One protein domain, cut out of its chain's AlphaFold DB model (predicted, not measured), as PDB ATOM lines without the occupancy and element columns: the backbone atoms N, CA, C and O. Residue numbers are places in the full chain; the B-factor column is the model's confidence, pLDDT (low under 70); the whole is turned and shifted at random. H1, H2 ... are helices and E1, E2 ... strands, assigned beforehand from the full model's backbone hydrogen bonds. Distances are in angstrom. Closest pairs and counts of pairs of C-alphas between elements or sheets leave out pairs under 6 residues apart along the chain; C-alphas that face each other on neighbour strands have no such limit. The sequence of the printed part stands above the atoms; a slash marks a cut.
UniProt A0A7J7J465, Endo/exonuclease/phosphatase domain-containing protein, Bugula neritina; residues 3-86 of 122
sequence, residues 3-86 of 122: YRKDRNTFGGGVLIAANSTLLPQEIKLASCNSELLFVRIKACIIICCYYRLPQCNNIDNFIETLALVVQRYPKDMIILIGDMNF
ATOM      1  N   TYR A   3     161.662 146.254 117.371       95.56
ATOM      2  CA  TYR A   3     160.304 146.405 116.864       95.56
ATOM      3  C   TYR A   3     159.367 146.164 118.029       95.56
ATOM      4  O   TYR A   3     159.537 145.179 118.748       95.56
ATOM      5  N   ARG A   4     158.411 147.061 118.252       93.50
ATOM      6  CA  ARG A   4     157.511 146.975 119.399       93.50
ATOM      7  C   ARG A   4     156.098 147.344 119.001       93.50
ATOM      8  O   ARG A   4     155.899 148.244 118.187       93.50
ATOM      9  N   LYS A   5     155.140 146.671 119.622       91.62
ATOM     10  CA  LYS A   5     153.735 147.047 119.594       91.62
ATOM     11  C   LYS A   5     153.257 147.183 121.024       91.62
ATOM     12  O   LYS A   5     153.087 146.183 121.721       91.62
ATOM     13  N   ASP A   6     153.071 148.426 121.434       90.31
ATOM     14  CA  ASP A   6     152.612 148.759 122.774       90.31
ATOM     15  C   ASP A   6     151.100 148.594 122.884       90.31
ATOM     16  O   ASP A   6     150.357 148.788 121.917       90.31
ATOM     17  N   ARG A   7     150.643 148.241 124.083       87.50
ATOM     18  CA  ARG A   7     149.219 148.251 124.402       87.50
ATOM     19  C   ARG A   7     148.719 149.695 124.420       87.50
ATOM     20  O   ARG A   7     149.374 150.571 124.972       87.50
ATOM     21  N   ASN A   8     147.513 149.930 123.908       80.56
ATOM     22  CA  ASN A   8     146.868 151.250 123.967       80.56
ATOM     23  C   ASN A   8     146.436 151.664 125.394       80.56
ATOM     24  O   ASN A   8     145.914 152.758 125.589       80.56
ATOM     25  N   THR A   9     146.610 150.793 126.391       80.88
ATOM     26  CA  THR A   9     146.290 151.028 127.809       80.88
ATOM     27  C   THR A   9     147.565 150.996 128.657       80.88
ATOM     28  O   THR A   9     148.647 150.716 128.151       80.88
ATOM     29  N   PHE A  10     147.453 151.228 129.970       75.81
ATOM     30  CA  PHE A  10     148.602 151.175 130.880       75.81
ATOM     31  C   PHE A  10     149.313 149.813 130.861       75.81
ATOM     32  O   PHE A  10     148.753 148.802 131.284       75.81
ATOM     33  N   GLY A  11     150.576 149.834 130.421       79.94
ATOM     34  CA  GLY A  11     151.516 148.718 130.492       79.94
ATOM     35  C   GLY A  11     151.259 147.584 129.494       79.94
ATOM     36  O   GLY A  11     150.127 147.300 129.102       79.94
ATOM     37  N   GLY A  12     152.339 146.887 129.134       86.81
ATOM     38  CA  GLY A  12     152.318 145.719 128.251       86.81
ATOM     39  C   GLY A  12     152.659 146.026 126.796       86.81
ATOM     40  O   GLY A  12     153.091 147.126 126.454       86.81
ATOM     41  N   GLY A  13     152.487 145.014 125.953       91.12
ATOM     42  CA  GLY A  13     152.917 145.009 124.566       91.12
ATOM     43  C   GLY A  13     153.867 143.858 124.263       91.12
ATOM     44  O   GLY A  13     154.306 143.120 125.146       91.12
ATOM     45  N   VAL A  14     154.205 143.736 122.985       94.31
ATOM     46  CA  VAL A  14     155.172 142.756 122.479       94.31
ATOM     47  C   VAL A  14     156.357 143.465 121.846       94.31
ATOM     48  O   VAL A  14     156.214 144.537 121.251       94.31
ATOM     49  N   LEU A  15     157.537 142.857 121.956       95.56
ATOM     50  CA  LEU A  15     158.781 143.386 121.413       95.56
ATOM     51  C   LEU A  15     159.604 142.267 120.773       95.56
ATOM     52  O   LEU A  15     159.791 141.203 121.355       95.56
ATOM     53  N   ILE A  16     160.141 142.545 119.586       96.62
ATOM     54  CA  ILE A  16     161.141 141.721 118.910       96.62
ATOM     55  C   ILE A  16     162.442 142.522 118.843       96.62
ATOM     56  O   ILE A  16     162.507 143.596 118.238       96.62
ATOM     57  N   ALA A  17     163.495 141.974 119.446       96.06
ATOM     58  CA  ALA A  17     164.860 142.456 119.291       96.06
ATOM     59  C   ALA A  17     165.569 141.613 118.224       96.06
ATOM     60  O   ALA A  17     165.701 140.401 118.368       96.06
ATOM     61  N   ALA A  18     166.027 142.251 117.148       94.00
ATOM     62  CA  ALA A  18     166.694 141.575 116.039       94.00
ATOM     63  C   ALA A  18     168.082 142.171 115.779       94.00
ATOM     64  O   ALA A  18     168.265 143.394 115.800       94.00
ATOM     65  N   ASN A  19     169.064 141.312 115.496       94.44
ATOM     66  CA  ASN A  19     170.375 141.756 115.027       94.44
ATOM     67  C   ASN A  19     170.222 142.432 113.651       94.44
ATOM     68  O   ASN A  19     169.567 141.889 112.763       94.44
ATOM     69  N   SER A  20     170.808 143.619 113.466       91.88
ATOM     70  CA  SER A  20     170.719 144.371 112.207       91.88
ATOM     71  C   SER A  20     171.350 143.633 111.025       91.88
ATOM     72  O   SER A  20     170.899 143.817 109.898       91.88
ATOM     73  N   THR A  21     172.326 142.752 111.266       94.00
ATOM     74  CA  THR A  21     172.951 141.925 110.216       94.00
ATOM     75  C   THR A  21     171.979 140.933 109.576       94.00
ATOM     76  O   THR A  21     172.222 140.450 108.474       94.00
ATOM     77  N   LEU A  22     170.855 140.640 110.241       93.19
ATOM     78  CA  LEU A  22     169.791 139.791 109.711       93.19
ATOM     79  C   LEU A  22     168.847 140.541 108.757       93.19
ATOM     80  O   LEU A  22     167.950 139.914 108.196       93.19
ATOM     81  N   LEU A  23     169.058 141.850 108.565       93.00
ATOM     82  CA  LEU A  23     168.228 142.732 107.739       93.00
ATOM     83  C   LEU A  23     166.724 142.574 108.043       93.00
ATOM     84  O   LEU A  23     165.945 142.232 107.151       93.00
ATOM     85  N   PRO A  24     166.308 142.755 109.312       95.69
ATOM     86  CA  PRO A  24     164.915 142.591 109.691       95.69
ATOM     87  C   PRO A  24     164.024 143.657 109.033       95.69
ATOM     88  O   PRO A  24     164.412 144.816 108.879       95.69
ATOM     89  N   GLN A  25     162.802 143.267 108.677       95.31
ATOM     90  CA  GLN A  25     161.779 144.148 108.126       95.31
ATOM     91  C   GLN A  25     160.454 143.921 108.853       95.31
ATOM     92  O   GLN A  25     159.916 142.816 108.858       95.31
ATOM     93  N   GLU A  26     159.898 144.975 109.441       95.31
ATOM     94  CA  GLU A  26     158.566 144.914 110.040       95.31
ATOM     95  C   GLU A  26     157.496 144.708 108.961       95.31
ATOM     96  O   GLU A  26     157.448 145.442 107.968       95.31
ATOM     97  N   ILE A  27     156.604 143.741 109.171       94.88
ATOM     98  CA  ILE A  27     155.397 143.602 108.357       94.88
ATOM     99  C   ILE A  27     154.300 144.430 109.025       94.88
ATOM    100  O   ILE A  27     153.678 144.004 109.997       94.88
ATOM    101  N   LYS A  28     154.052 145.621 108.477       90.50
ATOM    102  CA  LYS A  28     152.955 146.483 108.924       90.50
ATOM    103  C   LYS A  28     151.628 145.963 108.382       90.50
ATOM    104  O   LYS A  28     151.456 145.818 107.170       90.50
ATOM    105  N   LEU A  29     150.703 145.694 109.292       83.25
ATOM    106  CA  LEU A  29     149.332 145.277 109.005       83.25
ATOM    107  C   LEU A  29     148.373 146.363 109.499       83.25
ATOM    108  O   LEU A  29     148.772 147.237 110.274       83.25
ATOM    109  N   ALA A  30     147.123 146.327 109.034       77.56
ATOM    110  CA  ALA A  30     146.087 147.229 109.529       77.56
ATOM    111  C   ALA A  30     145.973 147.135 111.062       77.56
ATOM    112  O   ALA A  30     146.348 146.124 111.663       77.56
ATOM    113  N   SER A  31     145.486 148.205 111.695       67.50
ATOM    114  CA  SER A  31     145.395 148.302 113.153       67.50
ATOM    115  C   SER A  31     144.676 147.085 113.740       67.50
ATOM    116  O   SER A  31     143.473 146.916 113.568       67.50
ATOM    117  N   CYS A  32     145.432 146.246 114.442       69.94
ATOM    118  CA  CYS A  32     144.930 145.083 115.161       69.94
ATOM    119  C   CYS A  32     145.008 145.379 116.661       69.94
ATOM    120  O   CYS A  32     146.058 145.807 117.140       69.94
ATOM    121  N   ASN A  33     143.932 145.127 117.406       77.50
ATOM    122  CA  ASN A  33     143.881 145.361 118.857       77.50
ATOM    123  C   ASN A  33     144.607 144.278 119.682       77.50
ATOM    124  O   ASN A  33     144.654 144.368 120.905       77.50
ATOM    125  N   SER A  34     145.178 143.262 119.027       84.44
ATOM    126  CA  SER A  34     145.962 142.207 119.683       84.44
ATOM    127  C   SER A  34     147.428 142.609 119.831       84.44
ATOM    128  O   SER A  34     147.979 143.290 118.960       84.44
ATOM    129  N   GLU A  35     148.094 142.131 120.880       92.31
ATOM    130  CA  GLU A  35     149.539 142.300 121.061       92.31
ATOM    131  C   GLU A  35     150.293 141.338 120.149       92.31
ATOM    132  O   GLU A  35     150.690 140.246 120.536       92.31
ATOM    133  N   LEU A  36     150.395 141.742 118.889       93.31
ATOM    134  CA  LEU A  36     150.820 140.913 117.777       93.31
ATOM    135  C   LEU A  36     151.745 141.716 116.865       93.31
ATOM    136  O   LEU A  36     151.362 142.790 116.394       93.31
ATOM    137  N   LEU A  37     152.938 141.185 116.615       95.00
ATOM    138  CA  LEU A  37     153.990 141.826 115.834       95.00
ATOM    139  C   LEU A  37     154.642 140.820 114.884       95.00
ATOM    140  O   LEU A  37     154.934 139.690 115.269       95.00
ATOM    141  N   PHE A  38     154.921 141.261 113.657       96.44
ATOM    142  CA  PHE A  38     155.548 140.445 112.624       96.44
ATOM    143  C   PHE A  38     156.839 141.092 112.130       96.44
ATOM    144  O   PHE A  38     156.835 142.237 111.674       96.44
ATOM    145  N   VAL A  39     157.937 140.341 112.159       96.88
ATOM    146  CA  VAL A  39     159.222 140.758 111.592       96.88
ATOM    147  C   VAL A  39     159.702 139.692 110.623       96.88
ATOM    148  O   VAL A  39     159.928 138.544 110.998       96.88
ATOM    149  N   ARG A  40     159.873 140.083 109.365       96.25
ATOM    150  CA  ARG A  40     160.441 139.254 108.308       96.25
ATOM    151  C   ARG A  40     161.961 139.363 108.326       96.25
ATOM    152  O   ARG A  40     162.504 140.459 108.416       96.25
ATOM    153  N   ILE A  41     162.646 138.233 108.213       94.75
ATOM    154  CA  ILE A  41     164.102 138.112 108.206       94.75
ATOM    155  C   ILE A  41     164.514 137.365 106.935       94.75
ATOM    156  O   ILE A  41     163.940 136.324 106.606       94.75
ATOM    157  N   LYS A  42     165.507 137.903 106.210       84.38
ATOM    158  CA  LYS A  42     166.105 137.288 105.002       84.38
ATOM    159  C   LYS A  42     165.103 136.843 103.917       84.38
ATOM    160  O   LYS A  42     165.417 135.977 103.110       84.38
ATOM    161  N   ALA A  43     163.911 137.444 103.888       78.31
ATOM    162  CA  ALA A  43     162.828 137.140 102.950       78.31
ATOM    163  C   ALA A  43     162.369 135.662 102.906       78.31
ATOM    164  O   ALA A  43     161.815 135.231 101.897       78.31
ATOM    165  N   CYS A  44     162.595 134.898 103.978       89.69
ATOM    166  CA  CYS A  44     162.186 133.493 104.062       89.69
ATOM    167  C   CYS A  44     161.651 133.075 105.436       89.69
ATOM    168  O   CYS A  44     161.041 132.013 105.543       89.69
ATOM    169  N   ILE A  45     161.872 133.880 106.480       95.38
ATOM    170  CA  ILE A  45     161.411 133.601 107.840       95.38
ATOM    171  C   ILE A  45     160.627 134.806 108.346       95.38
ATOM    172  O   ILE A  45     161.108 135.937 108.287       95.38
ATOM    173  N   ILE A  46     159.444 134.566 108.889       96.81
ATOM    174  CA  ILE A  46     158.621 135.562 109.564       96.81
ATOM    175  C   ILE A  46     158.520 135.172 111.032       96.81
ATOM    176  O   ILE A  46     157.967 134.132 111.377       96.81
ATOM    177  N   ILE A  47     159.030 136.034 111.904       96.75
ATOM    178  CA  ILE A  47     158.832 135.927 113.345       96.75
ATOM    179  C   ILE A  47     157.509 136.603 113.687       96.75
ATOM    180  O   ILE A  47     157.358 137.807 113.484       96.75
ATOM    181  N   CYS A  48     156.566 135.823 114.201       95.81
ATOM    182  CA  CYS A  48     155.289 136.272 114.728       95.81
ATOM    183  C   CYS A  48     155.365 136.246 116.257       95.81
ATOM    184  O   CYS A  48     155.378 135.174 116.857       95.81
ATOM    185  N   CYS A  49     155.445 137.414 116.890       96.00
ATOM    186  CA  CYS A  49     155.402 137.535 118.343       96.00
ATOM    187  C   CYS A  49     153.985 137.897 118.777       96.00
ATOM    188  O   CYS A  49     153.463 138.938 118.373       96.00
ATOM    189  N   TYR A  50     153.377 137.034 119.586       94.62
ATOM    190  CA  TYR A  50     152.010 137.186 120.057       94.62
ATOM    191  C   TYR A  50     151.933 137.030 121.575       94.62
ATOM    192  O   TYR A  50     152.451 136.071 122.144       94.62
ATOM    193  N   TYR A  51     151.252 137.965 122.228       94.00
ATOM    194  CA  TYR A  51     150.834 137.833 123.614       94.00
ATOM    195  C   TYR A  51     149.309 137.862 123.682       94.00
ATOM    196  O   TYR A  51     148.667 138.854 123.325       94.00
ATOM    197  N   ARG A  52     148.712 136.768 124.159       91.94
ATOM    198  CA  ARG A  52     147.284 136.741 124.472       91.94
ATOM    199  C   ARG A  52     147.109 137.130 125.932       91.94
ATOM    200  O   ARG A  52     147.621 136.457 126.821       91.94
ATOM    201  N   LEU A  53     146.321 138.167 126.193       88.94
ATOM    202  CA  LEU A  53     145.931 138.514 127.558       88.94
ATOM    203  C   LEU A  53     145.125 137.367 128.201       88.94
ATOM    204  O   LEU A  53     144.213 136.848 127.552       88.94
ATOM    205  N   PRO A  54     145.383 137.001 129.471       86.00
ATOM    206  CA  PRO A  54     144.679 135.914 130.157       86.00
ATOM    207  C   PRO A  54     143.148 136.017 130.094       86.00
ATOM    208  O   PRO A  54     142.469 135.006 129.922       86.00
ATOM    209  N   GLN A  55     142.618 137.239 130.168       83.06
ATOM    210  CA  GLN A  55     141.191 137.563 130.139       83.06
ATOM    211  C   GLN A  55     140.568 137.606 128.732       83.06
ATOM    212  O   GLN A  55     139.346 137.697 128.618       83.06
ATOM    213  N   CYS A  56     141.361 137.547 127.655       84.12
ATOM    214  CA  CYS A  56     140.823 137.565 126.294       84.12
ATOM    215  C   CYS A  56     140.114 136.245 125.974       84.12
ATOM    216  O   CYS A  56     140.721 135.173 125.973       84.12
ATOM    217  N   ASN A  57     138.826 136.319 125.656       85.75
ATOM    218  CA  ASN A  57     137.985 135.161 125.352       85.75
ATOM    219  C   ASN A  57     137.882 134.837 123.850       85.75
ATOM    220  O   ASN A  57     137.140 133.931 123.487       85.75
ATOM    221  N   ASN A  58     138.615 135.554 122.994       87.81
ATOM    222  CA  ASN A  58     138.660 135.348 121.547       87.81
ATOM    223  C   ASN A  58     140.102 135.429 121.022       87.81
ATOM    224  O   ASN A  58     140.984 135.995 121.673       87.81
ATOM    225  N   ILE A  59     140.324 134.837 119.847       91.00
ATOM    226  CA  ILE A  59     141.587 134.895 119.091       91.00
ATOM    227  C   ILE A  59     141.355 135.245 117.615       91.00
ATOM    228  O   ILE A  59     142.260 135.092 116.799       91.00
ATOM    229  N   ASP A  60     140.164 135.723 117.258       90.06
ATOM    230  CA  ASP A  60     139.764 135.917 115.859       90.06
ATOM    231  C   ASP A  60     140.676 136.924 115.157       90.06
ATOM    232  O   ASP A  60     141.238 136.619 114.109       90.06
ATOM    233  N   ASN A  61     140.972 138.053 115.813       89.12
ATOM    234  CA  ASN A  61     141.933 139.038 115.309       89.12
ATOM    235  C   ASN A  61     143.316 138.427 115.035       89.12
ATOM    236  O   ASN A  61     143.967 138.794 114.058       89.12
ATOM    237  N   PHE A  62     143.787 137.518 115.896       91.38
ATOM    238  CA  PHE A  62     145.058 136.824 115.692       91.38
ATOM    239  C   PHE A  62     144.988 135.907 114.463       91.38
ATOM    240  O   PHE A  62     145.860 135.994 113.600       91.38
ATOM    241  N   ILE A  63     143.933 135.093 114.349       91.62
ATOM    242  CA  ILE A  63     143.732 134.162 113.229       91.62
ATOM    243  C   ILE A  63     143.608 134.915 111.901       91.62
ATOM    244  O   ILE A  63     144.290 134.568 110.938       91.62
ATOM    245  N   GLU A  64     142.778 135.955 111.843       91.12
ATOM    246  CA  GLU A  64     142.566 136.773 110.644       91.12
ATOM    247  C   GLU A  64     143.856 137.471 110.212       91.12
ATOM    248  O   GLU A  64     144.260 137.391 109.052       91.12
ATOM    249  N   THR A  65     144.554 138.101 111.161       92.12
ATOM    250  CA  THR A  65     145.817 138.794 110.880       92.12
ATOM    251  C   THR A  65     146.875 137.816 110.367       92.12
ATOM    252  O   THR A  65     147.596 138.117 109.415       92.12
ATOM    253  N   LEU A  66     146.962 136.626 110.964       91.69
ATOM    254  CA  LEU A  66     147.916 135.604 110.553       91.69
ATOM    255  C   LEU A  66     147.565 135.008 109.183       91.69
ATOM    256  O   LEU A  66     148.461 134.819 108.363       91.69
ATOM    257  N   ALA A  67     146.281 134.803 108.882       90.94
ATOM    258  CA  ALA A  67     145.829 134.369 107.562       90.94
ATOM    259  C   ALA A  67     146.221 135.369 106.460       90.94
ATOM    260  O   ALA A  67     146.696 134.953 105.403       90.94
ATOM    261  N   LEU A  68     146.116 136.678 106.723       92.38
ATOM    262  CA  LEU A  68     146.578 137.719 105.797       92.38
ATOM    263  C   LEU A  68     148.093 137.644 105.555       92.38
ATOM    264  O   LEU A  68     148.550 137.821 104.425       92.38
ATOM    265  N   VAL A  69     148.883 137.366 106.598       93.44
ATOM    266  CA  VAL A  69     150.341 137.196 106.476       93.44
ATOM    267  C   VAL A  69     150.677 135.944 105.668       93.44
ATOM    268  O   VAL A  69     151.487 136.035 104.750       93.44
ATOM    269  N   VAL A  70     150.025 134.811 105.946       92.56
ATOM    270  CA  VAL A  70     150.200 133.560 105.189       92.56
ATOM    271  C   VAL A  70     149.843 133.759 103.714       92.56
ATOM    272  O   VAL A  70     150.598 133.349 102.838       92.56
ATOM    273  N   GLN A  71     148.735 134.446 103.419       93.00
ATOM    274  CA  GLN A  71     148.327 134.740 102.044       93.00
ATOM    275  C   GLN A  71     149.332 135.657 101.329       93.00
ATOM    276  O   GLN A  71     149.608 135.473 100.144       93.00
ATOM    277  N   ARG A  72     149.880 136.650 102.039       94.12
ATOM    278  CA  ARG A  72     150.839 137.615 101.484       94.12
ATOM    279  C   ARG A  72     152.241 137.028 101.296       94.12
ATOM    280  O   ARG A  72     152.950 137.456 100.388       94.12
ATOM    281  N   TYR A  73     152.636 136.070 102.131       94.44
ATOM    282  CA  TYR A  73     153.962 135.447 102.126       94.44
ATOM    283  C   TYR A  73     153.864 133.911 102.115       94.44
ATOM    284  O   TYR A  73     154.353 133.253 103.031       94.44
ATOM    285  N   PRO A  74     153.276 133.304 101.067       93.19
ATOM    286  CA  PRO A  74     152.931 131.879 101.056       93.19
ATOM    287  C   PRO A  74     154.138 130.930 101.030       93.19
ATOM    288  O   PRO A  74     153.969 129.723 101.166       93.19
ATOM    289  N   LYS A  75     155.350 131.451 100.803       94.06
ATOM    290  CA  LYS A  75     156.601 130.676 100.766       94.06
ATOM    291  C   LYS A  75     157.474 130.882 102.003       94.06
ATOM    292  O   LYS A  75     158.499 130.217 102.127       94.06
ATOM    293  N   ASP A  76     157.115 131.823 102.869       95.31
ATOM    294  CA  ASP A  76     157.903 132.128 104.055       95.31
ATOM    295  C   ASP A  76     157.520 131.178 105.190       95.31
ATOM    296  O   ASP A  76     156.345 130.911 105.441       95.31
ATOM    297  N   MET A  77     158.526 130.707 105.922       94.94
ATOM    298  CA  MET A  77     158.320 129.983 107.168       94.94
ATOM    299  C   MET A  77     157.863 130.964 108.245       94.94
ATOM    300  O   MET A  77     158.537 131.963 108.498       94.94
ATOM    301  N   ILE A  78     156.758 130.666 108.921       95.44
ATOM    302  CA  ILE A  78     156.296 131.464 110.060       95.44
ATOM    303  C   ILE A  78     156.689 130.763 111.357       95.44
ATOM    304  O   ILE A  78     156.313 129.618 111.592       95.44
ATOM    305  N   ILE A  79     157.403 131.481 112.222       95.62
ATOM    306  CA  ILE A  79     157.719 131.051 113.583       95.62
ATOM    307  C   ILE A  79     156.854 131.870 114.537       95.62
ATOM    308  O   ILE A  79     157.053 133.076 114.691       95.62
ATOM    309  N   LEU A  80     155.880 131.211 115.160       94.81
ATOM    310  CA  LEU A  80     155.027 131.797 116.187       94.81
ATOM    311  C   LEU A  80     155.686 131.645 117.559       94.81
ATOM    312  O   LEU A  80     155.979 130.533 117.988       94.81
ATOM    313  N   ILE A  81     155.886 132.763 118.248       94.81
ATOM    314  CA  ILE A  81     156.471 132.827 119.588       94.81
ATOM    315  C   ILE A  81     155.642 133.727 120.500       94.81
ATOM    316  O   ILE A  81     154.952 134.639 120.043       94.81
ATOM    317  N   GLY A  82     155.782 133.515 121.805       93.19
ATOM    318  CA  GLY A  82     155.203 134.361 122.840       93.19
ATOM    319  C   GLY A  82     154.382 133.564 123.841       93.19
ATOM    320  O   GLY A  82     154.526 132.347 123.945       93.19
ATOM    321  N   ASP A  83     153.544 134.264 124.597       92.38
ATOM    322  CA  ASP A  83     152.726 133.674 125.649       92.38
ATOM    323  C   ASP A  83     151.250 133.718 125.251       92.38
ATOM    324  O   ASP A  83     150.597 134.766 125.209       92.38
ATOM    325  N   MET A  84     150.728 132.537 124.936       90.81
ATOM    326  CA  MET A  84     149.346 132.354 124.511       90.81
ATOM    327  C   MET A  84     148.369 132.332 125.697       90.81
ATOM    328  O   MET A  84     147.155 132.361 125.488       90.81
ATOM    329  N   ASN A  85     148.860 132.255 126.941       91.62
ATOM    330  CA  ASN A  85     148.052 132.179 128.160       91.62
ATOM    331  C   ASN A  85     146.900 131.157 128.075       91.62
ATOM    332  O   ASN A  85     145.755 131.452 128.430       91.62
ATOM    333  N   PHE A  86     147.204 129.951 127.585       89.94
ATOM    334  CA  PHE A  86     146.282 128.815 127.526       89.94
ATOM    335  C   PHE A  86     146.604 127.797 128.636       89.94
ATOM    336  O   PHE A  86     147.298 126.810 128.382       89.94
TER     337      PHE A  86
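Overview. This is residues 3 to 86 of the 122 residues of the protein "Endo/exonuclease/phosphatase domain-containing protein" of Bugula neritina (UniProt A0A7J7J465). A three-strand sheet, E3 E4 E5, is the middle slab, with helix H1 packed over one of its faces and the small hairpin E1 and E2 over the other, partly covering it on the E3 side. The stretch of residues 18 to 34 leads from the hairpin to E3 and passes along that strand's edge. The printed part has 84 residues with five named strands and one named helix, in the order E1 E2 E3 E4 H1 E5. The larger sheet is mixed, the hairpin antiparallel, and the class is mixed, helices and strands. The whole is compact, with a radius of gyration of the C-alphas of 12.7 A and spans of 36 by 25 by 23 A.

Along the chain. Find C-alpha 3 at (160.304, 146.405, 116.864); there E1 begins, residues 3 to 6. Next come E2, residues 13 to 17, and, after a long link, E3, residues 35 to 41, 19.9 A long. E4, residues 45 to 51, measures 19.5 A. Look for H1 from C-alpha 60 at (139.764, 135.917, 115.859); it covers residues 60 to 72 and 18.2 A. E5, residues 77 to 83, is 19.7 A long and ends with C-alpha 83 at (152.726, 133.674, 125.649).

Arrangement. Start at E4, the inner strand. E3 and E4 are an antiparallel hairpin; look at N 39 and O 47, 2.9 A apart. E5 is parallel to E4 at 20 degrees, with N 48 and O 79 at 2.8 A. E4, H1 and E5 form a strand-helix-strand unit, two parallel neighbour strands with a helix between, its crossover right-handed. H1 is on the sheet at a height of 9.9 A, two layers with the helix on one face. It runs along the strands, at 8 degrees to E4 on the local plane, over E4 and only just over E3, with 3 C-alphas falling there. The closest C-alphas of H1 and E3 are those of Phe 62 and Leu 36, 7.4 A. In H1 every O i to N i+4 pair is within hydrogen-bond range. The hairpin E1 and E2, with N 5 and O 14 at 2.9 A, makes a sandwich with E3 E4 E5, two sheets face to face, 8.8 A between the facing parts. The closest C-alphas of E2 and E3 are those of Gly 13 and Glu 35, 5.6 A. E2 and E5 are only just apart, at 8.4 A.

Size, cuts and confidence. The C-alphas farthest apart, of Thr 21 and Asn 57, are 38.7 A apart. The printed part has no cut. The link from E2 to E3 is long, and in it residues 25 to 26 pair antiparallel with residues 39 to 40 of E3. Mean pLDDT of the printed part is 90.7; residues 31 to 32 are under 70.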